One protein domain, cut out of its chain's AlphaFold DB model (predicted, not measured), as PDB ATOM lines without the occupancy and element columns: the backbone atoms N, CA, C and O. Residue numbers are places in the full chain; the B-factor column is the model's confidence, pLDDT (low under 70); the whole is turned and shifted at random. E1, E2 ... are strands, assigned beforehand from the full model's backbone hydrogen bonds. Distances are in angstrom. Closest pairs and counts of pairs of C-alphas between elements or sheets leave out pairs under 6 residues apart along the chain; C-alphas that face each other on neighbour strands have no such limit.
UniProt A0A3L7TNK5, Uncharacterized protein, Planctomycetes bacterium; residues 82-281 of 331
ATOM      1  N   VAL A  82     101.825 -35.783  -4.929       87.81
ATOM      2  CA  VAL A  82     101.907 -36.320  -6.294       87.81
ATOM      3  C   VAL A  82     101.530 -35.232  -7.288       87.81
ATOM      4  O   VAL A  82     100.502 -34.575  -7.145       87.81
ATOM      5  N   ALA A  83     102.347 -35.052  -8.320       90.81
ATOM      6  CA  ALA A  83     102.123 -34.107  -9.398       90.81
ATOM      7  C   ALA A  83     102.105 -34.817 -10.751       90.81
ATOM      8  O   ALA A  83     103.022 -35.564 -11.087       90.81
ATOM      9  N   GLN A  84     101.078 -34.531 -11.549       93.12
ATOM     10  CA  GLN A  84     101.046 -34.871 -12.970       93.12
ATOM     11  C   GLN A  84     101.431 -33.623 -13.749       93.12
ATOM     12  O   GLN A  84     100.718 -32.620 -13.702       93.12
ATOM     13  N   VAL A  85     102.570 -33.663 -14.429       95.75
ATOM     14  CA  VAL A  85     103.139 -32.509 -15.119       95.75
ATOM     15  C   VAL A  85     103.119 -32.717 -16.626       95.75
ATOM     16  O   VAL A  85     103.287 -33.827 -17.125       95.75
ATOM     17  N   SER A  86     102.911 -31.635 -17.367       96.38
ATOM     18  CA  SER A  86     102.911 -31.653 -18.829       96.38
ATOM     19  C   SER A  86     103.506 -30.376 -19.400       96.38
ATOM     20  O   SER A  86     103.531 -29.331 -18.743       96.38
ATOM     21  N   SER A  87     104.024 -30.462 -20.618       96.31
ATOM     22  CA  SER A  87     104.533 -29.318 -21.356       96.31
ATOM     23  C   SER A  87     103.392 -28.417 -21.836       96.31
ATOM     24  O   SER A  87     102.353 -28.928 -22.259       96.31
ATOM     25  N   PRO A  88     103.573 -27.085 -21.857       94.00
ATOM     26  CA  PRO A  88     102.597 -26.187 -22.457       94.00
ATOM     27  C   PRO A  88     102.494 -26.411 -23.971       94.00
ATOM     28  O   PRO A  88     103.428 -26.888 -24.619       94.00
ATOM     29  N   ALA A  89     101.368 -26.001 -24.556       90.31
ATOM     30  CA  ALA A  89     101.206 -26.000 -26.005       90.31
ATOM     31  C   ALA A  89     102.294 -25.138 -26.673       90.31
ATOM     32  O   ALA A  89     102.556 -24.013 -26.245       90.31
ATOM     33  N   GLY A  90     102.913 -25.666 -27.732       88.44
ATOM     34  CA  GLY A  90     104.000 -24.987 -28.445       88.44
ATOM     35  C   GLY A  90     105.363 -25.053 -27.748       88.44
ATOM     36  O   GLY A  90     106.269 -24.322 -28.146       88.44
ATOM     37  N   ALA A  91     105.525 -25.907 -26.729       93.38
ATOM     38  CA  ALA A  91     106.837 -26.203 -26.168       93.38
ATOM     39  C   ALA A  91     107.805 -26.685 -27.257       93.38
ATOM     40  O   ALA A  91     107.425 -27.362 -28.218       93.38
ATOM     41  N   SER A  92     109.071 -26.306 -27.106       93.50
ATOM     42  CA  SER A  92     110.121 -26.683 -28.044       93.50
ATOM     43  C   SER A  92     111.394 -27.078 -27.318       93.50
ATOM     44  O   SER A  92     111.666 -26.657 -26.190       93.50
ATOM     45  N   MET A  93     112.194 -27.877 -27.999       91.06
ATOM     46  CA  MET A  93     113.537 -28.236 -27.591       91.06
ATOM     47  C   MET A  93     114.519 -27.869 -28.692       91.06
ATOM     48  O   MET A  93     114.160 -27.814 -29.867       91.06
ATOM     49  N   ILE A  94     115.766 -27.630 -28.317       89.44
ATOM     50  CA  ILE A  94     116.860 -27.536 -29.275       89.44
ATOM     51  C   ILE A  94     117.504 -28.915 -29.323       89.44
ATOM     52  O   ILE A  94     118.008 -29.400 -28.311       89.44
ATOM     53  N   ALA A  95     117.456 -29.550 -30.484       89.19
ATOM     54  CA  ALA A  95     118.151 -30.792 -30.746       89.19
ATOM     55  C   ALA A  95     119.364 -30.496 -31.620       89.19
ATOM     56  O   ALA A  95     119.230 -29.927 -32.705       89.19
ATOM     57  N   THR A  96     120.534 -30.907 -31.154       89.75
ATOM     58  CA  THR A  96     121.746 -30.951 -31.968       89.75
ATOM     59  C   THR A  96     122.072 -32.405 -32.236       89.75
ATOM     60  O   THR A  96     122.243 -33.180 -31.292       89.75
ATOM     61  N   MET A  97     122.164 -32.764 -33.512       87.81
ATOM     62  CA  MET A  97     122.692 -34.051 -33.927       87.81
ATOM     63  C   MET A  97     124.073 -33.837 -34.528       87.81
ATOM     64  O   MET A  97     124.239 -33.036 -35.444       87.81
ATOM     65  N   THR A  98     125.058 -34.560 -34.008       88.50
ATOM     66  CA  THR A  98     126.410 -34.599 -34.569       88.50
ATOM     67  C   THR A  98     126.656 -35.976 -35.150       88.50
ATOM     68  O   THR A  98     126.453 -36.978 -34.461       88.50
ATOM     69  N   ILE A  99     127.121 -36.012 -36.395       85.00
ATOM     70  CA  ILE A  99     127.531 -37.231 -37.080       85.00
ATOM     71  C   ILE A  99     129.032 -37.180 -37.293       85.00
ATOM     72  O   ILE A  99     129.563 -36.219 -37.849       85.00
ATOM     73  N   THR A 100     129.710 -38.249 -36.893       85.38
ATOM     74  CA  THR A 100     131.118 -38.474 -37.218       85.38
ATOM     75  C   THR A 100     131.253 -39.810 -37.937       85.38
ATOM     76  O   THR A 100     130.928 -40.852 -37.370       85.38
ATOM     77  N   ILE A 101     131.757 -39.777 -39.173       81.75
ATOM     78  CA  ILE A 101     132.015 -40.957 -40.003       81.75
ATOM     79  C   ILE A 101     133.517 -41.121 -40.171       81.75
ATOM     80  O   ILE A 101     134.204 -40.230 -40.676       81.75
ATOM     81  N   THR A 102     134.027 -42.287 -39.789       82.81
ATOM     82  CA  THR A 102     135.418 -42.661 -40.065       82.81
ATOM     83  C   THR A 102     135.470 -43.697 -41.176       82.81
ATOM     84  O   THR A 102     134.709 -44.661 -41.176       82.81
ATOM     85  N   THR A 103     136.369 -43.490 -42.136       80.25
ATOM     86  CA  THR A 103     136.648 -44.415 -43.243       80.25
ATOM     87  C   THR A 103     138.151 -44.643 -43.361       80.25
ATOM     88  O   THR A 103     138.947 -43.933 -42.745       80.25
ATOM     89  N   ALA A 104     138.565 -45.578 -44.219       76.00
ATOM     90  CA  ALA A 104     139.980 -45.781 -44.547       76.00
ATOM     91  C   ALA A 104     140.652 -44.548 -45.195       76.00
ATOM     92  O   ALA A 104     141.877 -44.456 -45.206       76.00
ATOM     93  N   LEU A 105     139.864 -43.610 -45.732       74.19
ATOM     94  CA  LEU A 105     140.344 -42.391 -46.387       74.19
ATOM     95  C   LEU A 105     140.429 -41.188 -45.432       74.19
ATOM     96  O   LEU A 105     140.987 -40.158 -45.803       74.19
ATOM     97  N   GLY A 106     139.885 -41.309 -44.217       81.81
ATOM     98  CA  GLY A 106     139.842 -40.243 -43.219       81.81
ATOM     99  C   GLY A 106     138.499 -40.144 -42.493       81.81
ATOM    100  O   GLY A 106     137.546 -40.876 -42.784       81.81
ATOM    101  N   THR A 107     138.441 -39.215 -41.539       86.94
ATOM    102  CA  THR A 107     137.252 -38.905 -40.735       86.94
ATOM    103  C   THR A 107     136.597 -37.624 -41.240       86.94
ATOM    104  O   THR A 107     137.279 -36.628 -41.472       86.94
ATOM    105  N   SER A 108     135.274 -37.639 -41.381       89.38
ATOM    106  CA  SER A 108     134.455 -36.455 -41.633       89.38
ATOM    107  C   SER A 108     133.420 -36.336 -40.523       89.38
ATOM    108  O   SER A 108     132.870 -37.338 -40.073       89.38
ATOM    109  N   SER A 109     133.192 -35.116 -40.051       90.19
ATOM    110  CA  SER A 109     132.189 -34.837 -39.037       90.19
ATOM    111  C   SER A 109     131.443 -33.577 -39.410       90.19
ATOM    112  O   SER A 109     132.067 -32.628 -39.880       90.19
ATOM    113  N   ASP A 110     130.147 -33.576 -39.142       93.06
ATOM    114  CA  ASP A 110     129.310 -32.393 -39.244       93.06
ATOM    115  C   ASP A 110     128.204 -32.430 -38.177       93.06
ATOM    116  O   ASP A 110     127.973 -33.465 -37.538       93.06
ATOM    117  N   SER A 111     127.559 -31.295 -37.935       92.62
ATOM    118  CA  SER A 111     126.501 -31.157 -36.939       92.62
ATOM    119  C   SER A 111     125.394 -30.240 -37.425       92.62
ATOM    120  O   SER A 111     125.670 -29.125 -37.861       92.62
ATOM    121  N   ASP A 112     124.150 -30.653 -37.207       93.62
ATOM    122  CA  ASP A 112     122.972 -29.828 -37.455       93.62
ATOM    123  C   ASP A 112     122.223 -29.575 -36.146       93.62
ATOM    124  O   ASP A 112     122.132 -30.443 -35.274       93.62
ATOM    125  N   THR A 113     121.705 -28.361 -35.987       93.38
ATOM    126  CA  THR A 113     120.976 -27.933 -34.792       93.38
ATOM    127  C   THR A 113     119.637 -27.351 -35.193       93.38
ATOM    128  O   THR A 113     119.567 -26.361 -35.920       93.38
ATOM    129  N   LYS A 114     118.562 -27.928 -34.656       92.31
ATOM    130  CA  LYS A 114     117.194 -27.507 -34.943       92.31
ATOM    131  C   LYS A 114     116.401 -27.280 -33.668       92.31
ATOM    132  O   LYS A 114     116.557 -27.988 -32.678       92.31
ATOM    133  N   THR A 115     115.505 -26.303 -33.728       93.44
ATOM    134  CA  THR A 115     114.440 -26.143 -32.738       93.44
ATOM    135  C   THR A 115     113.249 -26.976 -33.188       93.44
ATOM    136  O   THR A 115     112.707 -26.743 -34.266       93.44
ATOM    137  N   ILE A 116     112.856 -27.946 -32.371       92.94
ATOM    138  CA  ILE A 116     111.823 -28.937 -32.677       92.94
ATOM    139  C   ILE A 116     110.706 -28.786 -31.649       92.94
ATOM    140  O   ILE A 116     110.974 -28.549 -30.470       92.94
ATOM    141  N   ALA A 117     109.453 -28.896 -32.088       94.75
ATOM    142  CA  ALA A 117     108.327 -28.976 -31.167       94.75
ATOM    143  C   ALA A 117     108.436 -30.246 -30.314       94.75
ATOM    144  O   ALA A 117     108.898 -31.278 -30.792       94.75
ATOM    145  N   ILE A 118     108.009 -30.178 -29.060       94.38
ATOM    146  CA  ILE A 118     108.027 -31.332 -28.162       94.38
ATOM    147  C   ILE A 118     106.744 -31.378 -27.348       94.38
ATOM    148  O   ILE A 118     106.273 -30.355 -26.846       94.38
ATOM    149  N   LEU A 119     106.203 -32.581 -27.207       95.44
ATOM    150  CA  LEU A 119     105.246 -32.908 -26.166       95.44
ATOM    151  C   LEU A 119     105.994 -33.650 -25.067       95.44
ATOM    152  O   LEU A 119     106.797 -34.537 -25.333       95.44
ATOM    153  N   ALA A 120     105.767 -33.262 -23.823       95.50
ATOM    154  CA  ALA A 120     106.373 -33.936 -22.693       95.50
ATOM    155  C   ALA A 120     105.380 -34.026 -21.543       95.50
ATOM    156  O   ALA A 120     104.631 -33.088 -21.267       95.50
ATOM    157  N   ASN A 121     105.372 -35.159 -20.862       96.44
ATOM    158  CA  ASN A 121     104.547 -35.401 -19.692       96.44
ATOM    159  C   ASN A 121     105.293 -36.286 -18.696       96.44
ATOM    160  O   ASN A 121     106.278 -36.949 -19.012       96.44
ATOM    161  N   GLY A 122     104.842 -36.254 -17.454       95.00
ATOM    162  CA  GLY A 122     105.429 -37.076 -16.418       95.00
ATOM    163  C   GLY A 122     104.646 -37.028 -15.124       95.00
ATOM    164  O   GLY A 122     103.764 -36.189 -14.931       95.00
ATOM    165  N   SER A 123     105.011 -37.927 -14.228       94.00
ATOM    166  CA  SER A 123     104.500 -37.993 -12.869       94.00
ATOM    167  C   SER A 123     105.653 -37.877 -11.889       94.00
ATOM    168  O   SER A 123     106.707 -38.487 -12.085       94.00
ATOM    169  N   ALA A 124     105.462 -37.086 -10.842       94.56
ATOM    170  CA  ALA A 124     106.468 -36.896  -9.816       94.56
ATOM    171  C   ALA A 124     105.861 -36.902  -8.415       94.56
ATOM    172  O   ALA A 124     104.801 -36.325  -8.191       94.56
ATOM    173  N   GLN A 125     106.578 -37.497  -7.473       93.31
ATOM    174  CA  GLN A 125     106.371 -37.366  -6.042       93.31
ATOM    175  C   GLN A 125     107.311 -36.290  -5.507       93.31
ATOM    176  O   GLN A 125     108.496 -36.254  -5.843       93.31
ATOM    177  N   LEU A 126     106.788 -35.389  -4.692       92.25
ATOM    178  CA  LEU A 126     107.520 -34.274  -4.117       92.25
ATOM    179  C   LEU A 126     107.416 -34.367  -2.599       92.25
ATOM    180  O   LEU A 126     106.309 -34.435  -2.055       92.25
ATOM    181  N   ALA A 127     108.573 -34.336  -1.948       88.75
ATOM    182  CA  ALA A 127     108.724 -34.480  -0.510       88.75
ATOM    183  C   ALA A 127     109.235 -33.168   0.105       88.75
ATOM    184  O   ALA A 127     110.179 -32.573  -0.438       88.75
ATOM    185  N   PRO A 128     108.668 -32.700   1.232       86.12
ATOM    186  CA  PRO A 128     107.438 -33.193   1.878       86.12
ATOM    187  C   PRO A 128     106.157 -32.832   1.082       86.12
ATOM    188  O   PRO A 128     106.243 -32.165   0.056       86.12
ATOM    189  N   SER A 129     104.954 -33.209   1.539       80.44
ATOM    190  CA  SER A 129     103.666 -32.969   0.836       80.44
ATOM    191  C   SER A 129     103.345 -31.517   0.472       80.44
ATOM    192  O   SER A 129     102.431 -31.267  -0.312       80.44
ATOM    193  N   ALA A 130     104.075 -30.545   1.009       82.38
ATOM    194  CA  ALA A 130     103.945 -29.146   0.653       82.38
ATOM    195  C   ALA A 130     105.328 -28.505   0.474       82.38
ATOM    196  O   ALA A 130     106.290 -28.903   1.134       82.38
ATOM    197  N   PRO A 131     105.444 -27.483  -0.387       85.50
ATOM    198  CA  PRO A 131     106.685 -26.747  -0.536       85.50
ATOM    199  C   PRO A 131     107.049 -25.988   0.759       85.50
ATOM    200  O   PRO A 131     106.156 -25.539   1.480       85.50
ATOM    201  N   PRO A 132     108.344 -25.752   1.033       89.44
ATOM    202  CA  PRO A 132     109.482 -26.042   0.164       89.44
ATOM    203  C   PRO A 132     109.841 -27.533   0.135       89.44
ATOM    204  O   PRO A 132     110.045 -28.156   1.174       89.44
ATOM    205  N   TRP A 133     109.968 -28.078  -1.078       91.81
ATOM    206  CA  TRP A 133     110.384 -29.460  -1.289       91.81
ATOM    207  C   TRP A 133     111.890 -29.611  -1.107       91.81
ATOM    208  O   TRP A 133     112.663 -28.772  -1.570       91.81
ATOM    209  N   ASN A 134     112.299 -30.694  -0.453       92.38
ATOM    210  CA  ASN A 134     113.693 -31.106  -0.307       92.38
ATOM    211  C   ASN A 134     113.994 -32.426  -1.039       92.38
ATOM    212  O   ASN A 134     115.164 -32.789  -1.177       92.38
ATOM    213  N   GLY A 135     112.972 -33.108  -1.558       93.44
ATOM    214  CA  GLY A 135     113.097 -34.315  -2.364       93.44
ATOM    215  C   GLY A 135     112.113 -34.321  -3.528       93.44
ATOM    216  O   GLY A 135     111.012 -33.781  -3.438       93.44
ATOM    217  N   VAL A 136     112.530 -34.928  -4.634       95.69
ATOM    218  CA  VAL A 136     111.673 -35.201  -5.788       95.69
ATOM    219  C   VAL A 136     111.994 -36.582  -6.338       95.69
ATOM    220  O   VAL A 136     113.161 -36.922  -6.541       95.69
ATOM    221  N   THR A 137     110.959 -37.361  -6.613       96.00
ATOM    222  CA  THR A 137     111.029 -38.611  -7.366       96.00
ATOM    223  C   THR A 137     110.189 -38.440  -8.615       96.00
ATOM    224  O   THR A 137     109.014 -38.130  -8.521       96.00
ATOM    225  N   ILE A 138     110.777 -38.602  -9.792       95.62
ATOM    226  CA  ILE A 138     110.043 -38.658 -11.054       95.62
ATOM    227  C   ILE A 138     109.773 -40.137 -11.320       95.62
ATOM    228  O   ILE A 138     110.712 -40.892 -11.560       95.62
ATOM    229  N   ASP A 139     108.513 -40.555 -11.231       94.75
ATOM    230  CA  ASP A 139     108.122 -41.956 -11.434       94.75
ATOM    231  C   ASP A 139     108.132 -42.328 -12.916       94.75
ATOM    232  O   ASP A 139     108.505 -43.440 -13.286       94.75
ATOM    233  N   ALA A 140     107.716 -41.377 -13.754       94.94
ATOM    234  CA  ALA A 140     107.691 -41.507 -15.196       94.94
ATOM    235  C   ALA A 140     107.927 -40.143 -15.852       94.94
ATOM    236  O   ALA A 140     107.360 -39.132 -15.437       94.94
ATOM    237  N   LEU A 141     108.739 -40.132 -16.901       96.25
ATOM    238  CA  LEU A 141     108.970 -39.012 -17.798       96.25
ATOM    239  C   LEU A 141     108.926 -39.541 -19.226       96.25
ATOM    240  O   LEU A 141     109.680 -40.448 -19.571       96.25
ATOM    241  N   HIS A 142     108.071 -38.945 -20.042       95.75
ATOM    242  CA  HIS A 142     107.951 -39.244 -21.458       95.75
ATOM    243  C   HIS A 142     108.154 -37.956 -22.254       95.75
ATOM    244  O   HIS A 142     107.547 -36.917 -21.971       95.75
ATOM    245  N   LEU A 143     109.069 -38.023 -23.216       94.50
ATOM    246  CA  LEU A 143     109.409 -36.950 -24.139       94.50
ATOM    247  C   LEU A 143     109.120 -37.436 -25.562       94.50
ATOM    248  O   LEU A 143     109.669 -38.451 -25.988       94.50
ATOM    249  N   ASP A 144     108.308 -36.682 -26.290       94.62
ATOM    250  CA  ASP A 144     107.857 -36.964 -27.654       94.62
ATOM    251  C   ASP A 144     108.167 -35.750 -28.553       94.62
ATOM    252  O   ASP A 144     107.325 -34.862 -28.761       94.62
ATOM    253  N   PRO A 145     109.437 -35.586 -28.971       93.81
ATOM    254  CA  PRO A 145     109.822 -34.588 -29.959       93.81
ATOM    255  C   PRO A 145     109.214 -34.888 -31.333       93.81
ATOM    256  O   PRO A 145     109.214 -36.021 -31.802       93.81
ATOM    257  N   ALA A 146     108.766 -33.840 -32.020       95.12
ATOM    258  CA  ALA A 146     108.190 -33.959 -33.351       95.12
ATOM    259  C   ALA A 146     109.201 -34.476 -34.388       95.12
ATOM    260  O   ALA A 146     110.401 -34.191 -34.318       95.12
ATOM    261  N   ASP A 147     108.678 -35.165 -35.400       95.12
ATOM    262  CA  ASP A 147     109.449 -35.638 -36.546       95.12
ATOM    263  C   ASP A 147     110.254 -34.502 -37.187       95.12
ATOM    264  O   ASP A 147     109.770 -33.383 -37.393       95.12
ATOM    265  N   THR A 148     111.504 -34.798 -37.531       94.50
ATOM    266  CA  THR A 148     112.413 -33.812 -38.111       94.50
ATOM    267  C   THR A 148     113.392 -34.463 -39.077       94.50
ATOM    268  O   THR A 148     113.587 -35.676 -39.098       94.50
ATOM    269  N   THR A 149     114.048 -33.641 -39.885       93.88
ATOM    270  CA  THR A 149     115.170 -34.057 -40.727       93.88
ATOM    271  C   THR A 149     116.356 -33.176 -40.414       93.88
ATOM    272  O   THR A 149     116.208 -31.958 -40.407       93.88
ATOM    273  N   PHE A 150     117.507 -33.777 -40.152       91.75
ATOM    274  CA  PHE A 150     118.776 -33.084 -39.970       91.75
ATOM    275  C   PHE A 150     119.601 -33.168 -41.253       91.75
ATOM    276  O   PHE A 150     119.562 -34.199 -41.928       91.75
ATOM    277  N   HIS A 151     120.337 -32.110 -41.572       94.38
ATOM    278  CA  HIS A 151     121.115 -31.992 -42.806       94.38
ATOM    279  C   HIS A 151     122.605 -31.915 -42.497       94.38
ATOM    280  O   HIS A 151     123.014 -31.081 -41.697       94.38
ATOM    281  N   PHE A 152     123.406 -32.749 -43.152       91.94
ATOM    282  CA  PHE A 152     124.848 -32.810 -42.944       91.94
ATOM    283  C   PHE A 152     125.608 -32.658 -44.252       91.94
ATOM    284  O   PHE A 152     125.266 -33.280 -45.257       91.94
ATOM    285  N   ASP A 153     126.702 -31.914 -44.197       92.94
ATOM    286  CA  ASP A 153     127.668 -31.729 -45.267       92.94
ATOM    287  C   ASP A 153     128.954 -32.499 -44.937       92.94
ATOM    288  O   ASP A 153     129.827 -32.056 -44.190       92.94
ATOM    289  N   LEU A 154     129.084 -33.695 -45.511       87.62
ATOM    290  CA  LEU A 154     130.205 -34.598 -45.256       87.62
ATOM    291  C   LEU A 154     131.220 -34.565 -46.402       87.62
ATOM    292  O   LEU A 154     130.891 -34.265 -47.543       87.62
ATOM    293  N   TYR A 155     132.477 -34.907 -46.115       86.81
ATOM    294  CA  TYR A 155     133.557 -35.020 -47.106       86.81
ATOM    295  C   TYR A 155     133.641 -33.822 -48.071       86.81
ATOM    296  O   TYR A 155     133.571 -33.973 -49.290       86.81
ATOM    297  N   CYS A 156     133.785 -32.617 -47.526       87.12
ATOM    298  CA  CYS A 156     133.901 -31.393 -48.314       87.12
ATOM    299  C   CYS A 156     135.236 -31.312 -49.068       87.12
ATOM    300  O   CYS A 156     136.305 -31.192 -48.463       87.12
ATOM    301  N   PHE A 157     135.174 -31.324 -50.400       85.12
ATOM    302  CA  PHE A 157     136.346 -31.254 -51.273       85.12
ATOM    303  C   PHE A 157     136.405 -29.923 -52.050       85.12
ATOM    304  O   PHE A 157     135.372 -29.472 -52.551       85.12
ATOM    305  N   PRO A 158     137.598 -29.324 -52.267       84.75
ATOM    306  CA  PRO A 158     137.733 -27.984 -52.863       84.75
ATOM    307  C   PRO A 158     137.100 -27.781 -54.249       84.75
ATOM    308  O   PRO A 158     136.767 -26.654 -54.599       84.75
ATOM    309  N   PHE A 159     136.948 -28.843 -55.048       83.69
ATOM    310  CA  PHE A 159     136.472 -28.754 -56.439       83.69
ATOM    311  C   PHE A 159     135.109 -29.412 -56.687       83.69
ATOM    312  O   PHE A 159     134.517 -29.197 -57.740       83.69
ATOM    313  N   ILE A 160     134.626 -30.224 -55.747       82.19
ATOM    314  CA  ILE A 160     133.427 -31.068 -55.895       82.19
ATOM    315  C   ILE A 160     132.351 -30.754 -54.844       82.19
ATOM    316  O   ILE A 160     131.249 -31.285 -54.938       82.19
ATOM    317  N   GLY A 161     132.640 -29.863 -53.890       88.00
ATOM    318  CA  GLY A 161     131.714 -29.501 -52.819       88.00
ATOM    319  C   GLY A 161     131.622 -30.570 -51.730       88.00
ATOM    320  O   GLY A 161     132.440 -31.492 -51.673       88.00
ATOM    321  N   CYS A 162     130.645 -30.408 -50.841       91.56
ATOM    322  CA  CYS A 162     130.321 -31.377 -49.799       91.56
ATOM    323  C   CYS A 162     129.333 -32.421 -50.326       91.56
ATOM    324  O   CYS A 162     128.539 -32.158 -51.229       91.56
ATOM    325  N   GLN A 163     129.417 -33.624 -49.776       89.19
ATOM    326  CA  GLN A 163     128.467 -34.697 -50.009       89.19
ATOM    327  C   GLN A 163     127.338 -34.581 -48.980       89.19
ATOM    328  O   GLN A 163     127.605 -34.753 -47.787       89.19
ATOM    329  N   PRO A 164     126.097 -34.310 -49.411       91.31
ATOM    330  CA  PRO A 164     124.989 -34.159 -48.487       91.31
ATOM    331  C   PRO A 164     124.583 -35.514 -47.901       91.31
ATOM    332  O   PRO A 164     124.575 -36.543 -48.590       91.31
ATOM    333  N   LEU A 165     124.201 -35.497 -46.633       89.94
ATOM    334  CA  LEU A 165     123.526 -36.579 -45.941       89.94
ATOM    335  C   LEU A 165     122.364 -35.978 -45.160       89.94
ATOM    336  O   LEU A 165     122.571 -35.218 -44.222       89.94
ATOM    337  N   ASP A 166     121.150 -36.361 -45.515       90.69
ATOM    338  CA  ASP A 166     119.967 -36.034 -44.736       90.69
ATOM    339  C   ASP A 166     119.618 -37.222 -43.855       90.69
ATOM    340  O   ASP A 166     119.632 -38.368 -44.311       90.69
ATOM    341  N   VAL A 167     119.280 -36.956 -42.599       89.50
ATOM    342  CA  VAL A 167     118.823 -37.964 -41.645       89.50
ATOM    343  C   VAL A 167     117.463 -37.541 -41.123       89.50
ATOM    344  O   VAL A 167     117.349 -36.635 -40.296       89.50
ATOM    345  N   ALA A 168     116.421 -38.196 -41.623       91.25
ATOM    346  CA  ALA A 168     115.072 -38.048 -41.106       91.25
ATOM    347  C   ALA A 168     114.885 -38.968 -39.902       91.25
ATOM    348  O   ALA A 168     115.225 -40.150 -39.962       91.25
ATOM    349  N   VAL A 169     114.341 -38.419 -38.822       90.75
ATOM    350  CA  VAL A 169     113.987 -39.135 -37.598       90.75
ATOM    351  C   VAL A 169     112.490 -38.960 -37.382       90.75
ATOM    352  O   VAL A 169     111.977 -37.843 -37.464       90.75
ATOM    353  N   SER A 170     111.796 -40.067 -37.137       94.12
ATOM    354  CA  SER A 170     110.339 -40.104 -37.004       94.12
ATOM    355  C   SER A 170     109.893 -40.963 -35.828       94.12
ATOM    356  O   SER A 170     110.531 -41.980 -35.534       94.12
ATOM    357  N   GLY A 171     108.807 -40.555 -35.170       92.94
ATOM    358  CA  GLY A 171     108.242 -41.236 -34.005       92.94
ATOM    359  C   GLY A 171     109.249 -41.390 -32.866       92.94
ATOM    360  O   GLY A 171     109.309 -42.457 -32.256       92.94
ATOM    361  N   LEU A 172     110.098 -40.379 -32.658       91.31
ATOM    362  CA  LEU A 172     111.129 -40.413 -31.629       91.31
ATOM    363  C   LEU A 172     110.482 -40.256 -30.251       91.31
ATOM    364  O   LEU A 172     109.912 -39.209 -29.974       91.31
ATOM    365  N   THR A 173     110.639 -41.239 -29.369       93.75
ATOM    366  CA  THR A 173     110.266 -41.119 -27.954       93.75
ATOM    367  C   THR A 173     111.474 -41.351 -27.060       93.75
ATOM    368  O   THR A 173     112.367 -42.143 -27.377       93.75
ATOM    369  N   ILE A 174     111.523 -40.630 -25.942       93.00
ATOM    370  CA  ILE A 174     112.522 -40.811 -24.889       93.00
ATOM    371  C   ILE A 174     111.765 -40.997 -23.579       93.00
ATOM    372  O   ILE A 174     111.169 -40.059 -23.045       93.00
ATOM    373  N   ASP A 175     111.799 -42.222 -23.075       95.25
ATOM    374  CA  ASP A 175     110.998 -42.671 -21.943       95.25
ATOM    375  C   ASP A 175     111.889 -43.057 -20.771       95.25
ATOM    376  O   ASP A 175     112.802 -43.868 -20.924       95.25
ATOM    377  N   SER A 176     111.629 -42.534 -19.574       95.94
ATOM    378  CA  SER A 176     112.267 -43.066 -18.368       95.94
ATOM    379  C   SER A 176     111.833 -44.517 -18.155       95.94
ATOM    380  O   SER A 176     110.641 -44.822 -18.157       95.94
ATOM    381  N   THR A 177     112.782 -45.413 -17.911       95.62
ATOM    382  CA  THR A 177     112.498 -46.853 -17.728       95.62
ATOM    383  C   THR A 177     112.327 -47.266 -16.269       95.62
ATOM    384  O   THR A 177     111.892 -48.382 -15.988       95.62
ATOM    385  N   ALA A 178     112.675 -46.380 -15.339       92.94
ATOM    386  CA  ALA A 178     112.540 -46.580 -13.906       92.94
ATOM    387  C   ALA A 178     112.369 -45.225 -13.196       92.94
ATOM    388  O   ALA A 178     112.857 -44.216 -13.718       92.94
ATOM    389  N   PRO A 179     111.753 -45.204 -11.999       94.12
ATOM    390  CA  PRO A 179     111.693 -44.007 -11.173       94.12
ATOM    391  C   PRO A 179     113.086 -43.467 -10.845       94.12
ATOM    392  O   PRO A 179     114.030 -44.226 -10.605       94.12
ATOM    393  N   MET A 180     113.206 -42.146 -10.802       94.50
ATOM    394  CA  MET A 180     114.458 -41.437 -10.549       94.50
ATOM    395  C   MET A 180     114.261 -40.411  -9.438       94.50
ATOM    396  O   MET A 180     113.382 -39.559  -9.526       94.50
ATOM    397  N   SER A 181     115.092 -40.471  -8.398       94.44
ATOM    398  CA  SER A 181     114.988 -39.592  -7.227       94.44
ATOM    399  C   SER A 181     116.189 -38.667  -7.103       94.44
ATOM    400  O   SER A 181     117.319 -39.034  -7.436       94.44
ATOM    401  N   SER A 182     115.950 -37.461  -6.601       96.38
ATOM    402  CA  SER A 182     116.990 -36.480  -6.323       96.38
ATOM    403  C   SER A 182     116.617 -35.589  -5.144       96.38
ATOM    404  O   SER A 182     115.449 -35.431  -4.788       96.38
ATOM    405  N   ILE A 183     117.641 -34.985  -4.548       95.56
ATOM    406  CA  ILE A 183     117.478 -33.921  -3.563       95.56
ATOM    407  C   ILE A 183     117.121 -32.636  -4.309       95.56
ATOM    408  O   ILE A 183     117.759 -32.287  -5.304       95.56
ATOM    409  N   VAL A 184     116.143 -31.902  -3.785       96.31
ATOM    410  CA  VAL A 184     115.826 -30.547  -4.241       96.31
ATOM    411  C   VAL A 184     116.650 -29.567  -3.411       96.31
ATOM    412  O   VAL A 184     116.521 -29.475  -2.191       96.31
ATOM    413  N   THR A 185     117.553 -28.852  -4.075       96.00
ATOM    414  CA  THR A 185     118.391 -27.829  -3.436       96.00
ATOM    415  C   THR A 185     117.569 -26.595  -3.050       96.00
ATOM    416  O   THR A 185     116.464 -26.387  -3.540       96.00
ATOM    417  N   ALA A 186     118.128 -25.706  -2.223       90.62
ATOM    418  CA  ALA A 186     117.452 -24.465  -1.825       90.62
ATOM    419  C   ALA A 186     117.079 -23.542  -3.009       90.62
ATOM    420  O   ALA A 186     116.172 -22.724  -2.887       90.62
ATOM    421  N   SER A 187     117.758 -23.664  -4.158       91.44
ATOM    422  CA  SER A 187     117.419 -22.951  -5.400       91.44
ATOM    423  C   SER A 187     116.379 -23.681  -6.267       91.44
ATOM    424  O   SER A 187     116.079 -23.230  -7.374       91.44
ATOM    425  N   GLY A 188     115.850 -24.811  -5.792       94.25
ATOM    426  CA  GLY A 188     114.936 -25.695  -6.511       94.25
ATOM    427  C   GLY A 188     115.628 -26.680  -7.454       94.25
ATOM    428  O   GLY A 188     114.954 -27.494  -8.071       94.25
ATOM    429  N   GLY A 189     116.952 -26.628  -7.615       96.50
ATOM    430  CA  GLY A 189     117.667 -27.518  -8.534       96.50
ATOM    431  C   GLY A 189     117.633 -28.975  -8.071       96.50
ATOM    432  O   GLY A 189     117.922 -29.233  -6.902       96.50
ATOM    433  N   ALA A 190     117.328 -29.891  -8.990       97.06
ATOM    434  CA  ALA A 190     117.336 -31.338  -8.814       97.06
ATOM    435  C   ALA A 190     118.089 -31.995  -9.983       97.06
ATOM    436  O   ALA A 190     117.824 -31.700 -11.151       97.06
ATOM    437  N   THR A 191     119.026 -32.890  -9.667       97.06
ATOM    438  CA  THR A 191     119.890 -33.554 -10.656       97.06
ATOM    439  C   THR A 191     119.842 -35.063 -10.473       97.06
ATOM    440  O   THR A 191     120.055 -35.580  -9.377       97.06
ATOM    441  N   PHE A 192     119.623 -35.770 -11.568       96.12
ATOM    442  CA  PHE A 192     119.463 -37.212 -11.650       96.12
ATOM    443  C   PHE A 192     120.586 -37.756 -12.541       96.12
ATOM    444  O   PHE A 192     120.424 -37.838 -13.757       96.12
ATOM    445  N   PRO A 193     121.768 -38.061 -11.976       93.56
ATOM    446  CA  PRO A 193     122.972 -38.331 -12.764       93.56
ATOM    447  C   PRO A 193     122.908 -39.628 -13.580       93.56
ATOM    448  O   PRO A 193     123.518 -39.694 -14.643       93.56
ATOM    449  N   ASN A 194     122.154 -40.621 -13.100       92.00
ATOM    450  CA  ASN A 194     122.055 -41.959 -13.684       92.00
ATOM    451  C   ASN A 194     120.602 -42.294 -14.053       92.00
ATOM    452  O   ASN A 194     120.089 -43.343 -13.662       92.00
ATOM    453  N   ALA A 195     119.906 -41.375 -14.723       93.44
ATOM    454  CA  ALA A 195     118.543 -41.627 -15.171       93.44
ATOM    455  C   ALA A 195     118.567 -42.561 -16.390       93.44
ATOM    456  O   ALA A 195     119.288 -42.314 -17.358       93.44
ATOM    457  N   ASN A 196     117.802 -43.649 -16.317       93.94
ATOM    458  CA  ASN A 196     117.736 -44.649 -17.377       93.94
ATOM    459  C   ASN A 196     116.603 -44.316 -18.339       93.94
ATOM    460  O   ASN A 196     115.439 -44.259 -17.933       93.94
ATOM    461  N   PHE A 197     116.938 -44.187 -19.613       93.44
ATOM    462  CA  PHE A 197     116.013 -43.870 -20.685       93.44
ATOM    463  C   PHE A 197     115.976 -44.980 -21.728       93.44
ATOM    464  O   PHE A 197     116.977 -45.641 -21.988       93.44
ATOM    465  N   LEU A 198     114.817 -45.155 -22.343       93.50
ATOM    466  CA  LEU A 198     114.632 -45.937 -23.549       93.50
ATOM    467  C   LEU A 198     114.344 -44.964 -24.686       93.50
ATOM    468  O   LEU A 198     113.395 -44.185 -24.604       93.50
ATOM    469  N   VAL A 199     115.180 -45.000 -25.717       91.31
ATOM    470  CA  VAL A 199     115.044 -44.167 -26.909       91.31
ATOM    471  C   VAL A 199     114.481 -45.018 -28.028       91.31
ATOM    472  O   VAL A 199     115.102 -45.998 -28.444       91.31
ATOM    473  N   ARG A 200     113.313 -44.628 -28.532       92.12
ATOM    474  CA  ARG A 200     112.607 -45.337 -29.596       92.12
ATOM    475  C   ARG A 200     112.328 -44.445 -30.776       92.12
ATOM    476  O   ARG A 200     112.172 -43.250 -30.605       92.12
ATOM    477  N   GLY A 201     112.245 -45.028 -31.961       91.56
ATOM    478  CA  GLY A 201     111.819 -44.321 -33.162       91.56
ATOM    479  C   GLY A 201     112.286 -45.015 -34.426       91.56
ATOM    480  O   GLY A 201     112.758 -46.151 -34.405       91.56
ATOM    481  N   ALA A 202     112.172 -44.321 -35.545       89.75
ATOM    482  CA  ALA A 202     112.707 -44.764 -36.819       89.75
ATOM    483  C   ALA A 202     113.580 -43.673 -37.426       89.75
ATOM    484  O   ALA A 202     113.314 -42.483 -37.261       89.75
ATOM    485  N   TYR A 203     114.607 -44.092 -38.155       87.50
ATOM    486  CA  TYR A 203     115.434 -43.193 -38.937       87.50
ATOM    487  C   TYR A 203     115.503 -43.645 -40.392       87.50
ATOM    488  O   TYR A 203     115.441 -44.837 -40.708       87.50
ATOM    489  N   SER A 204     115.687 -42.676 -41.280       87.50
ATOM    490  CA  SER A 204     116.059 -42.915 -42.667       87.50
ATOM    491  C   SER A 204     117.108 -41.912 -43.104       87.50
ATOM    492  O   SER A 204     117.006 -40.734 -42.761       87.50
ATOM    493  N   THR A 205     118.076 -42.361 -43.890       88.12
ATOM    494  CA  THR A 205     119.103 -41.497 -44.461       88.12
ATOM    495  C   THR A 205     118.958 -41.388 -45.974       88.12
ATOM    496  O   THR A 205     118.626 -42.367 -46.648       88.12
ATOM    497  N   THR A 206     119.233 -40.207 -46.521       88.19
ATOM    498  CA  THR A 206     119.292 -39.951 -47.967       88.19
ATOM    499  C   THR A 206     120.521 -39.119 -48.321       88.19
ATOM    500  O   THR A 206     121.004 -38.352 -47.499       88.19
ATOM    501  N   GLY A 207     121.049 -39.266 -49.541       86.50
ATOM    502  CA  GLY A 207     122.265 -38.573 -49.987       86.50
ATOM    503  C   GLY A 207     123.424 -39.544 -50.201       86.50
ATOM    504  O   GLY A 207     123.262 -40.541 -50.904       86.50
ATOM    505  N   VAL A 208     124.584 -39.265 -49.597       78.12
ATOM    506  CA  VAL A 208     125.813 -40.074 -49.752       78.12
ATOM    507  C   VAL A 208     125.657 -41.527 -49.279       78.12
ATOM    508  O   VAL A 208     126.358 -42.416 -49.760       78.12
ATOM    509  N   ALA A 209     124.715 -41.786 -48.372       74.88
ATOM    510  CA  ALA A 209     124.329 -43.121 -47.939       74.88
ATOM    511  C   ALA A 209     122.810 -43.193 -47.747       74.88
ATOM    512  O   ALA A 209     122.203 -42.295 -47.159       74.88
ATOM    513  N   THR A 210     122.201 -44.281 -48.221       80.12
ATOM    514  CA  THR A 210     120.777 -44.563 -48.015       80.12
ATOM    515  C   THR A 210     120.614 -45.762 -47.098       80.12
ATOM    516  O   THR A 210     121.159 -46.835 -47.352       80.12
ATOM    517  N   ALA A 211     119.884 -45.561 -46.009       79.94
ATOM    518  CA  ALA A 211     119.605 -46.578 -45.011       79.94
ATOM    519  C   ALA A 211     118.277 -46.267 -44.324       79.94
ATOM    520  O   ALA A 211     117.828 -45.123 -44.290       79.94
ATOM    521  N   THR A 212     117.663 -47.290 -43.749       83.88
ATOM    522  CA  THR A 212     116.507 -47.150 -42.863       83.88
ATOM    523  C   THR A 212     116.701 -48.076 -41.683       83.88
ATOM    524  O   THR A 212     117.177 -49.198 -41.865       83.88
ATOM    525  N   GLY A 213     116.282 -47.653 -40.502       82.81
ATOM    526  CA  GLY A 213     116.362 -48.491 -39.320       82.81
ATOM    527  C   GLY A 213     115.457 -48.005 -38.208       82.81
ATOM    528  O   GLY A 213     114.802 -46.967 -38.302       82.81
ATOM    529  N   THR A 214     115.426 -48.791 -37.144       86.12
ATOM    530  CA  THR A 214     114.724 -48.462 -35.908       86.12
ATOM    531  C   THR A 214     115.730 -48.066 -34.840       86.12
ATOM    532  O   THR A 214     116.827 -48.621 -34.773       86.12
ATOM    533  N   LEU A 215     115.336 -47.123 -33.999       84.69
ATOM    534  CA  LEU A 215     115.969 -46.822 -32.725       84.69
ATOM    535  C   LEU A 215     115.177 -47.585 -31.655       84.69
ATOM    536  O   LEU A 215     113.951 -47.485 -31.623       84.69
ATOM    537  N   ASP A 216     115.858 -48.384 -30.842       88.81
ATOM    538  CA  ASP A 216     115.302 -49.054 -29.655       88.81
ATOM    539  C   ASP A 216     116.472 -49.328 -28.705       88.81
ATOM    540  O   ASP A 216     116.901 -50.468 -28.526       88.81
ATOM    541  N   ASP A 217     117.079 -48.248 -28.211       87.12
ATOM    542  CA  ASP A 217     118.294 -48.317 -27.398       87.12
ATOM    543  C   ASP A 217     118.032 -47.838 -25.972       87.12
ATOM    544  O   ASP A 217     117.360 -46.828 -25.740       87.12
ATOM    545  N   ALA A 218     118.565 -48.582 -25.008       90.69
ATOM    546  CA  ALA A 218     118.487 -48.242 -23.599       90.69
ATOM    547  C   ALA A 218     119.776 -47.529 -23.195       90.69
ATOM    548  O   ALA A 218     120.877 -48.052 -23.358       90.69
ATOM    549  N   THR A 219     119.640 -46.340 -22.626       89.69
ATOM    550  CA  THR A 219     120.768 -45.468 -22.307       89.69
ATOM    551  C   THR A 219     120.646 -44.898 -20.902       89.69
ATOM    552  O   THR A 219     119.562 -44.840 -20.320       89.69
ATOM    553  N   THR A 220     121.766 -44.451 -20.347       91.31
ATOM    554  CA  THR A 220     121.804 -43.739 -19.070       91.31
ATOM    555  C   THR A 220     122.330 -42.338 -19.327       91.31
ATOM    556  O   THR A 220     123.408 -42.166 -19.894       91.31
ATOM    557  N   ALA A 221     121.585 -41.331 -18.884       91.69
ATOM    558  CA  ALA A 221     121.958 -39.934 -19.035       91.69
ATOM    559  C   ALA A 221     121.684 -39.161 -17.747       91.69
ATOM    560  O   ALA A 221     120.839 -39.527 -16.929       91.69
ATOM    561  N   THR A 222     122.393 -38.048 -17.576       94.06
ATOM    562  CA  THR A 222     122.051 -37.095 -16.527       94.06
ATOM    563  C   THR A 222     120.857 -36.271 -16.972       94.06
ATOM    564  O   THR A 222     120.930 -35.576 -17.981       94.06
ATOM    565  N   PHE A 223     119.783 -36.303 -16.198       94.50
ATOM    566  CA  PHE A 223     118.685 -35.351 -16.317       94.50
ATOM    567  C   PHE A 223     118.775 -34.350 -15.171       94.50
ATOM    568  O   PHE A 223     119.141 -34.714 -14.055       94.50
ATOM    569  N   ALA A 224     118.447 -33.090 -15.413       94.81
ATOM    570  CA  ALA A 224     118.323 -32.105 -14.353       94.81
ATOM    571  C   ALA A 224     117.188 -31.136 -14.650       94.81
ATOM    572  O   ALA A 224     116.888 -30.827 -15.804       94.81
ATOM    573  N   CYS A 225     116.577 -30.636 -13.588       95.44
ATOM    574  CA  CYS A 225     115.532 -29.636 -13.648       95.44
ATOM    575  C   CYS A 225     115.623 -28.717 -12.434       95.44
ATOM    576  O   CYS A 225     116.343 -28.972 -11.467       95.44
ATOM    577  N   ARG A 226     114.856 -27.638 -12.471       95.88
ATOM    578  CA  ARG A 226     114.547 -26.829 -11.307       95.88
ATOM    579  C   ARG A 226     113.072 -26.994 -10.979       95.88
ATOM    580  O   ARG A 226     112.212 -26.701 -11.802       95.88
ATOM    581  N   VAL A 227     112.801 -27.448  -9.767       96.75
ATOM    582  CA  VAL A 227     111.476 -27.623  -9.187       96.75
ATOM    583  C   VAL A 227     111.054 -26.324  -8.507       96.75
ATOM    584  O   VAL A 227     111.762 -25.797  -7.650       96.75
ATOM    585  N   GLN A 228     109.895 -25.794  -8.888       95.12
ATOM    586  CA  GLN A 228     109.341 -24.559  -8.344       95.12
ATOM    587  C   GLN A 228     107.888 -24.741  -7.936       95.12
ATOM    588  O   GLN A 228     107.071 -25.232  -8.715       95.12
ATOM    589  N   ALA A 229     107.552 -24.278  -6.735       92.31
ATOM    590  CA  ALA A 229     106.165 -24.108  -6.339       92.31
ATOM    591  C   ALA A 229     105.607 -22.831  -6.970       92.31
ATOM    592  O   ALA A 229     106.225 -21.766  -6.910       92.31
ATOM    593  N   LEU A 230     104.426 -22.942  -7.559       89.19
ATOM    594  CA  LEU A 230     103.630 -21.831  -8.053       89.19
ATOM    595  C   LEU A 230     102.403 -21.638  -7.149       89.19
ATOM    596  O   LEU A 230     102.082 -22.467  -6.295       89.19
ATOM    597  N   ALA A 231     101.701 -20.518  -7.330       82.19
ATOM    598  CA  ALA A 231     100.447 -20.269  -6.626       82.19
ATOM    599  C   ALA A 231      99.395 -21.348  -6.949       82.19
ATOM    600  O   ALA A 231      99.441 -21.967  -8.009       82.19
ATOM    601  N   LYS A 232      98.398 -21.509  -6.066       79.88
ATOM    602  CA  LYS A 232      97.252 -22.421  -6.260       79.88
ATOM    603  C   LYS A 232      97.658 -23.892  -6.456       79.88
ATOM    604  O   LYS A 232      97.178 -24.533  -7.380       79.88
ATOM    605  N   SER A 233      98.550 -24.406  -5.607       84.94
ATOM    606  CA  SER A 233      98.971 -25.821  -5.617       84.94
ATOM    607  C   SER A 233      99.527 -26.303  -6.961       84.94
ATOM    608  O   SER A 233      99.344 -27.450  -7.364       84.94
ATOM    609  N   GLN A 234     100.211 -25.413  -7.677       90.25
ATOM    610  CA  GLN A 234     100.885 -25.752  -8.921       90.25
ATOM    611  C   GLN A 234     102.370 -25.991  -8.682       90.25
ATOM    612  O   GLN A 234     103.007 -25.331  -7.859       90.25
ATOM    613  N   VAL A 235     102.932 -26.917  -9.443       94.44
ATOM    614  CA  VAL A 235     104.367 -27.146  -9.536       94.44
ATOM    615  C   VAL A 235     104.821 -26.899 -10.967       94.44
ATOM    616  O   VAL A 235     104.095 -27.155 -11.930       94.44
ATOM    617  N   LYS A 236     106.032 -26.370 -11.105       95.31
ATOM    618  CA  LYS A 236     106.699 -26.147 -12.379       95.31
ATOM    619  C   LYS A 236     108.101 -26.723 -12.324       95.31
ATOM    620  O   LYS A 236     108.873 -26.383 -11.434       95.31
ATOM    621  N   PHE A 237     108.428 -27.558 -13.297       95.88
ATOM    622  CA  PHE A 237     109.783 -27.980 -13.595       95.88
ATOM    623  C   PHE A 237     110.268 -27.161 -14.789       95.88
ATOM    624  O   PHE A 237     109.704 -27.232 -15.882       95.88
ATOM    625  N   ASP A 238     111.289 -26.342 -14.584       94.56
ATOM    626  CA  ASP A 238     111.926 -25.563 -15.641       94.56
ATOM    627  C   ASP A 238     113.445 -25.721 -15.606       94.56
ATOM    628  O   ASP A 238     113.968 -26.521 -14.836       94.56
ATOM    629  N   GLN A 239     114.156 -25.043 -16.514       93.06
ATOM    630  CA  GLN A 239     115.589 -25.287 -16.738       93.06
ATOM    631  C   GLN A 239     115.891 -26.777 -16.955       93.06
ATOM    632  O   GLN A 239     116.871 -27.313 -16.443       93.06
ATOM    633  N   LEU A 240     114.999 -27.443 -17.690       93.38
ATOM    634  CA  LEU A 240     115.129 -28.850 -18.008       93.38
ATOM    635  C   LEU A 240     116.389 -29.041 -18.855       93.38
ATOM    636  O   LEU A 240     116.629 -28.309 -19.819       93.38
ATOM    637  N   SER A 241     117.191 -30.030 -18.499       91.19
ATOM    638  CA  SER A 241     118.372 -30.418 -19.254       91.19
ATOM    639  C   SER A 241     118.523 -31.926 -19.227       91.19
ATOM    640  O   SER A 241     118.259 -32.577 -18.217       91.19
ATOM    641  N   LEU A 242     118.937 -32.471 -20.359       91.25
ATOM    642  CA  LEU A 242     119.241 -33.877 -20.526       91.25
ATOM    643  C   LEU A 242     120.617 -33.941 -21.181       91.25
ATOM    644  O   LEU A 242     120.853 -33.306 -22.212       91.25
ATOM    645  N   ALA A 243     121.548 -34.633 -20.531       90.88
ATOM    646  CA  ALA A 243     122.885 -34.826 -21.058       90.88
ATOM    647  C   ALA A 243     122.811 -35.505 -22.434       90.88
ATOM    648  O   ALA A 243     121.889 -36.292 -22.665       90.88
ATOM    649  N   PRO A 244     123.761 -35.218 -23.343       86.75
ATOM    650  CA  PRO A 244     123.730 -35.786 -24.678       86.75
ATOM    651  C   PRO A 244     123.648 -37.310 -24.645       86.75
ATOM    652  O   PRO A 244     124.450 -37.969 -23.983       86.75
ATOM    653  N   ILE A 245     122.692 -37.853 -25.388       80.38
ATOM    654  CA  ILE A 245     122.555 -39.285 -25.606       80.38
ATOM    655  C   ILE A 245     123.461 -39.644 -26.777       80.38
ATOM    656  O   ILE A 245     123.287 -39.149 -27.892       80.38
ATOM    657  N   VAL A 246     124.458 -40.482 -26.513       76.38
ATOM    658  CA  VAL A 246     125.395 -40.955 -27.532       76.38
ATOM    659  C   VAL A 246     124.960 -42.345 -27.962       76.38
ATOM    660  O   VAL A 246     125.083 -43.293 -27.193       76.38
ATOM    661  N   ASN A 247     124.496 -42.451 -29.202       71.56
ATOM    662  CA  ASN A 247     124.186 -43.720 -29.838       71.56
ATOM    663  C   ASN A 247     125.330 -44.067 -30.789       71.56
ATOM    664  O   ASN A 247     125.629 -43.339 -31.742       71.56
ATOM    665  N   VAL A 248     125.995 -45.186 -30.521       68.69
ATOM    666  CA  VAL A 248     127.021 -45.724 -31.415       68.69
ATOM    667  C   VAL A 248     126.351 -46.765 -32.293       68.69
ATOM    668  O   VAL A 248     125.859 -47.777 -31.800       68.69
ATOM    669  N   VAL A 249     126.318 -46.509 -33.597       67.75
ATOM    670  CA  VAL A 249     125.755 -47.467 -34.547       67.75
ATOM    671  C   VAL A 249     126.774 -48.582 -34.754       67.75
ATOM    672  O   VAL A 249     127.947 -48.314 -35.023       67.75
ATOM    673  N   ASP A 250     126.333 -49.833 -34.618       64.00
ATOM    674  CA  ASP A 250     127.197 -50.999 -34.797       64.00
ATOM    675  C   ASP A 250     127.831 -50.987 -36.194       64.00
ATOM    676  O   ASP A 250     127.132 -50.901 -37.209       64.00
ATOM    677  N   ALA A 251     129.157 -51.122 -36.244       58.41
ATOM    678  CA  ALA A 251     129.943 -51.162 -37.469       58.41
ATOM    679  C   ALA A 251     129.483 -52.262 -38.440       58.41
ATOM    680  O   ALA A 251     129.610 -52.090 -39.651       58.41
ATOM    681  N   ALA A 252     128.907 -53.363 -37.941       59.75
ATOM    682  CA  ALA A 252     128.362 -54.432 -38.781       59.75
ATOM    683  C   ALA A 252     127.121 -54.009 -39.591       59.75
ATOM    684  O   ALA A 252     126.818 -54.620 -40.616       59.75
ATOM    685  N   SER A 253     126.412 -52.968 -39.143       63.06
ATOM    686  CA  SER A 253     125.249 -52.399 -39.836       63.06
ATOM    687  C   SER A 253     125.615 -51.278 -40.817       63.06
ATOM    688  O   SER A 253     124.748 -50.779 -41.536       63.06
ATOM    689  N   LEU A 254     126.894 -50.888 -40.873       63.91
ATOM    690  CA  LEU A 254     127.362 -49.792 -41.715       63.91
ATOM    691  C   LEU A 254     127.724 -50.276 -43.133       63.91
ATOM    692  O   LEU A 254     128.215 -51.395 -43.307       63.91
ATOM    693  N   PRO A 255     127.528 -49.438 -44.168       67.38
ATOM    694  CA  PRO A 255     127.995 -49.730 -45.520       67.38
ATOM    695  C   PRO A 255     129.503 -50.016 -45.569       67.38
ATOM    696  O   PRO A 255     130.293 -49.452 -44.806       67.38
ATOM    697  N   SER A 256     129.924 -50.852 -46.523       65.31
ATOM    698  CA  SER A 256     131.336 -51.204 -46.703       65.31
ATOM    699  C   SER A 256     132.209 -49.954 -46.864       65.31
ATOM    700  O   SER A 256     131.999 -49.170 -47.788       65.31
ATOM    701  N   GLY A 257     133.213 -49.799 -45.996       62.69
ATOM    702  CA  GLY A 257     134.153 -48.673 -46.017       62.69
ATOM    703  C   GLY A 257     134.013 -47.703 -44.841       62.69
ATOM    704  O   GLY A 257     134.950 -46.939 -44.600       62.69
ATOM    705  N   VAL A 258     132.917 -47.771 -44.078       67.44
ATOM    706  CA  VAL A 258     132.748 -47.034 -42.817       67.44
ATOM    707  C   VAL A 258     133.211 -47.903 -41.646       67.44
ATOM    708  O   VAL A 258     132.745 -49.024 -41.477       67.44
ATOM    709  N   THR A 259     134.144 -47.396 -40.841       68.12
ATOM    710  CA  THR A 259     134.716 -48.117 -39.692       68.12
ATOM    711  C   THR A 259     134.082 -47.731 -38.360       68.12
ATOM    712  O   THR A 259     134.148 -48.513 -37.416       68.12
ATOM    713  N   ALA A 260     133.471 -46.546 -38.272       66.81
ATOM    714  CA  ALA A 260     132.705 -46.100 -37.113       66.81
ATOM    715  C   ALA A 260     131.707 -45.002 -37.509       66.81
ATOM    716  O   ALA A 260     132.041 -44.127 -38.317       66.81
ATOM    717  N   LEU A 261     130.524 -45.043 -36.893       70.12
ATOM    718  CA  LEU A 261     129.504 -44.000 -36.934       70.12
ATOM    719  C   LEU A 261     129.051 -43.707 -35.500       70.12
ATOM    720  O   LEU A 261     128.435 -44.552 -34.847       70.12
ATOM    721  N   THR A 262     129.347 -42.500 -35.031       70.38
ATOM    722  CA  THR A 262     128.842 -42.001 -33.749       70.38
ATOM    723  C   THR A 262     127.777 -40.958 -34.022       70.38
ATOM    724  O   THR A 262     128.030 -40.003 -34.763       70.38
ATOM    725  N   ILE A 263     126.606 -41.143 -33.415       71.19
ATOM    726  CA  ILE A 263     125.509 -40.186 -33.452       71.19
ATOM    727  C   ILE A 263     125.301 -39.674 -32.035       71.19
ATOM    728  O   ILE A 263     124.933 -40.422 -31.130       71.19
ATOM    729  N   THR A 264     125.535 -38.384 -31.839       77.31
ATOM    730  CA  THR A 264     125.286 -37.737 -30.551       77.31
ATOM    731  C   THR A 264     124.052 -36.865 -30.671       77.31
ATOM    732  O   THR A 264     124.043 -35.930 -31.469       77.31
ATOM    733  N   PHE A 265     123.042 -37.154 -29.857       72.94
ATOM    734  CA  PHE A 265     121.838 -36.352 -29.702       72.94
ATOM    735  C   PHE A 265     121.959 -35.512 -28.437       72.94
ATOM    736  O   PHE A 265     121.794 -36.006 -27.323       72.94
ATOM    737  N   ALA A 266     122.251 -34.226 -28.595       78.56
ATOM    738  CA  ALA A 266     122.185 -33.280 -27.493       78.56
ATOM    739  C   ALA A 266     120.808 -32.613 -27.487       78.56
ATOM    740  O   ALA A 266     120.455 -31.866 -28.399       78.56
ATOM    741  N   SER A 267     120.033 -32.890 -26.445       77.50
ATOM    742  CA  SER A 267     118.726 -32.287 -26.209       77.50
ATOM    743  C   SER A 267     118.844 -31.165 -25.188       77.50
ATOM    744  O   SER A 267     119.107 -31.401 -24.009       77.50
ATOM    745  N   ASN A 268     118.605 -29.934 -25.622       80.94
ATOM    746  CA  ASN A 268     118.442 -28.808 -24.726       80.94
ATOM    747  C   ASN A 268     116.951 -28.467 -24.592       80.94
ATOM    748  O   ASN A 268     116.304 -27.993 -25.527       80.94
ATOM    749  N   LEU A 269     116.416 -28.713 -23.398       85.62
ATOM    750  CA  LEU A 269     115.014 -28.517 -23.049       85.62
ATOM    751  C   LEU A 269     114.766 -27.136 -22.411       85.62
ATOM    752  O   LEU A 269     113.721 -26.928 -21.806       85.62
ATOM    753  N   THR A 270     115.675 -26.161 -22.550       81.31
ATOM    754  CA  THR A 270     115.518 -24.817 -21.951       81.31
ATOM    755  C   THR A 270     114.258 -24.074 -22.391       81.31
ATOM    756  O   THR A 270     113.764 -23.237 -21.640       81.31
ATOM    757  N   ASN A 271     113.730 -24.378 -23.581       86.19
ATOM    758  CA  ASN A 271     112.481 -23.803 -24.102       86.19
ATOM    759  C   ASN A 271     111.241 -24.642 -23.740       86.19
ATOM    760  O   ASN A 271     110.147 -24.403 -24.250       86.19
ATOM    761  N   THR A 272     111.413 -25.628 -22.861       91.81
ATOM    762  CA  THR A 272     110.359 -26.489 -22.344       91.81
ATOM    763  C   THR A 272     110.292 -26.354 -20.830       91.81
ATOM    764  O   THR A 272     111.293 -26.259 -20.119       91.81
ATOM    765  N   THR A 273     109.069 -26.349 -20.323       95.25
ATOM    766  CA  THR A 273     108.780 -26.452 -18.896       95.25
ATOM    767  C   THR A 273     107.696 -27.492 -18.725       95.25
ATOM    768  O   THR A 273     106.804 -27.547 -19.564       95.25
ATOM    769  N   LEU A 274     107.727 -28.262 -17.649       96.31
ATOM    770  CA  LEU A 274     106.619 -29.132 -17.277       96.31
ATOM    771  C   LEU A 274     105.876 -28.472 -16.129       96.31
ATOM    772  O   LEU A 274     106.500 -28.031 -15.168       96.31
ATOM    773  N   SER A 275     104.561 -28.369 -16.207       95.56
ATOM    774  CA  SER A 275     103.768 -27.844 -15.103       95.56
ATOM    775  C   SER A 275     102.514 -28.664 -14.885       95.56
ATOM    776  O   SER A 275     102.021 -29.353 -15.778       95.56
ATOM    777  N   GLY A 276     102.029 -28.613 -13.654       92.56
ATOM    778  CA  GLY A 276     100.909 -29.419 -13.215       92.56
ATOM    779  C   GLY A 276     100.416 -29.002 -11.846       92.56
ATOM    780  O   GLY A 276     101.065 -28.224 -11.146       92.56
ATOM    781  N   MET A 277      99.257 -29.526 -11.471       88.19
ATOM    782  CA  MET A 277      98.793 -29.466 -10.089       88.19
ATOM    783  C   MET A 277      99.530 -30.541  -9.292       88.19
ATOM    784  O   MET A 277      99.665 -31.668  -9.775       88.19
ATOM    785  N   TYR A 278      99.992 -30.199  -8.092       87.19
ATOM    786  CA  TYR A 278     100.372 -31.204  -7.106       87.19
ATOM    787  C   TYR A 278      99.222 -31.377  -6.117       87.19
ATOM    788  O   TYR A 278      98.616 -30.401  -5.670       87.19
ATOM    789  N   VAL A 279      98.918 -32.626  -5.788       80.06
ATOM    790  CA  VAL A 279      98.003 -32.975  -4.706       80.06
ATOM    791  C   VAL A 279      98.879 -33.293  -3.509       80.06
ATOM    792  O   VAL A 279      99.640 -34.262  -3.529       80.06
ATOM    793  N   ALA A 280      98.844 -32.423  -2.502       70.25
ATOM    794  CA  ALA A 280      99.478 -32.709  -1.226       70.25
ATOM    795  C   ALA A 280      98.848 -33.978  -0.658       70.25
ATOM    796  O   ALA A 280      97.629 -34.018  -0.526       70.25
ATOM    797  N   ALA A 281      99.648 -34.996  -0.321       67.25
ATOM    798  CA  ALA A 281      99.137 -36.067   0.520       67.25
ATOM    799  C   ALA A 281      98.691 -35.428   1.834       67.25
ATOM    800  O   ALA A 281      99.515 -34.982   2.641       67.25
TER     801      ALA A 281
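Overview. This is residues 82 to 281 of the 331 residues of an uncharacterized protein of Planctomycetes bacterium (UniProt A0A3L7TNK5). Picture a long, narrow barrel, its wall one twisted, branched sheet whose strands bend as they wind round it. The ring closes through E1 and E13 at one end and through E2 and E12 farther along; the hairpin E5 and E6 reaches to the tip of the other end, and the seams between E3 and E5 and between E9 and E11 are not paired. The printed part has 200 residues, with thirteen named strands, E1 to E13 in order, and no named helix: the class is all strand, and the neighbour pairs are antiparallel. It is a rod spanning 65 by 29 by 26 A, only just compact, close to loose, with a radius of gyration of the C-alphas of 19.4 A.

Arrangement. Start at E1, residues 82 to 86: E3, residues 106 to 127, lies on one side of it, with N 83 and O 124 at 2.8 A, and E13, residues 274 to 279, on the other side, with N 82 and O 279 at 3.0 A, both within hydrogen-bond range. E2, residues 92 to 103, forms a hairpin with E3, N 93 to O 116 being 2.8 A; on its other side is E12, residues 258 to 269, N 94 to O 268 being 2.9 A. E2, E3 and E4, residues 135 to 145, are a meander, each strand the antiparallel neighbour of the one before; E8, residues 189 to 207, E9, residues 211 to 230, and E10, residues 234 to 242, are another. On the side of E4 away from E3 are E6, residues 161 to 176, with N 143 and O 174 at 2.9 A, and E7, residues 180 to 183, with N 136 and O 182 at 3.0 A. E6 has E4 and E5, residues 148 to 157, on one side and E8 on the other, with N 166 and O 206 at 2.8 A. E10 has E9 on one side, and E12 and E13 on the other. E11, residues 245 to 249, is an edge strand and forms a hairpin with E12; its closest C-alphas to E9 are those of Ile 245 and Ala 221, 6.6 A apart.

Along the chain. Find C-alpha 82 at (101.907, -36.320, -6.294), where E1 begins. E3, the longest strand by residues, runs 53.2 A and bends by 76 degrees at residue 117; E9 runs 47.3 A, E8 43.1 A and E6 41.8 A. E13 ends at C-alpha 279, (98.003, -32.975, -4.706).

Size, cuts and confidence. The C-alphas farthest apart, Phe 159 and Ala 281, are 68.5 A apart. The printed part has no cut and no long link. Look for low confidence, pLDDT under 70, at residues 248 to 260 and 281.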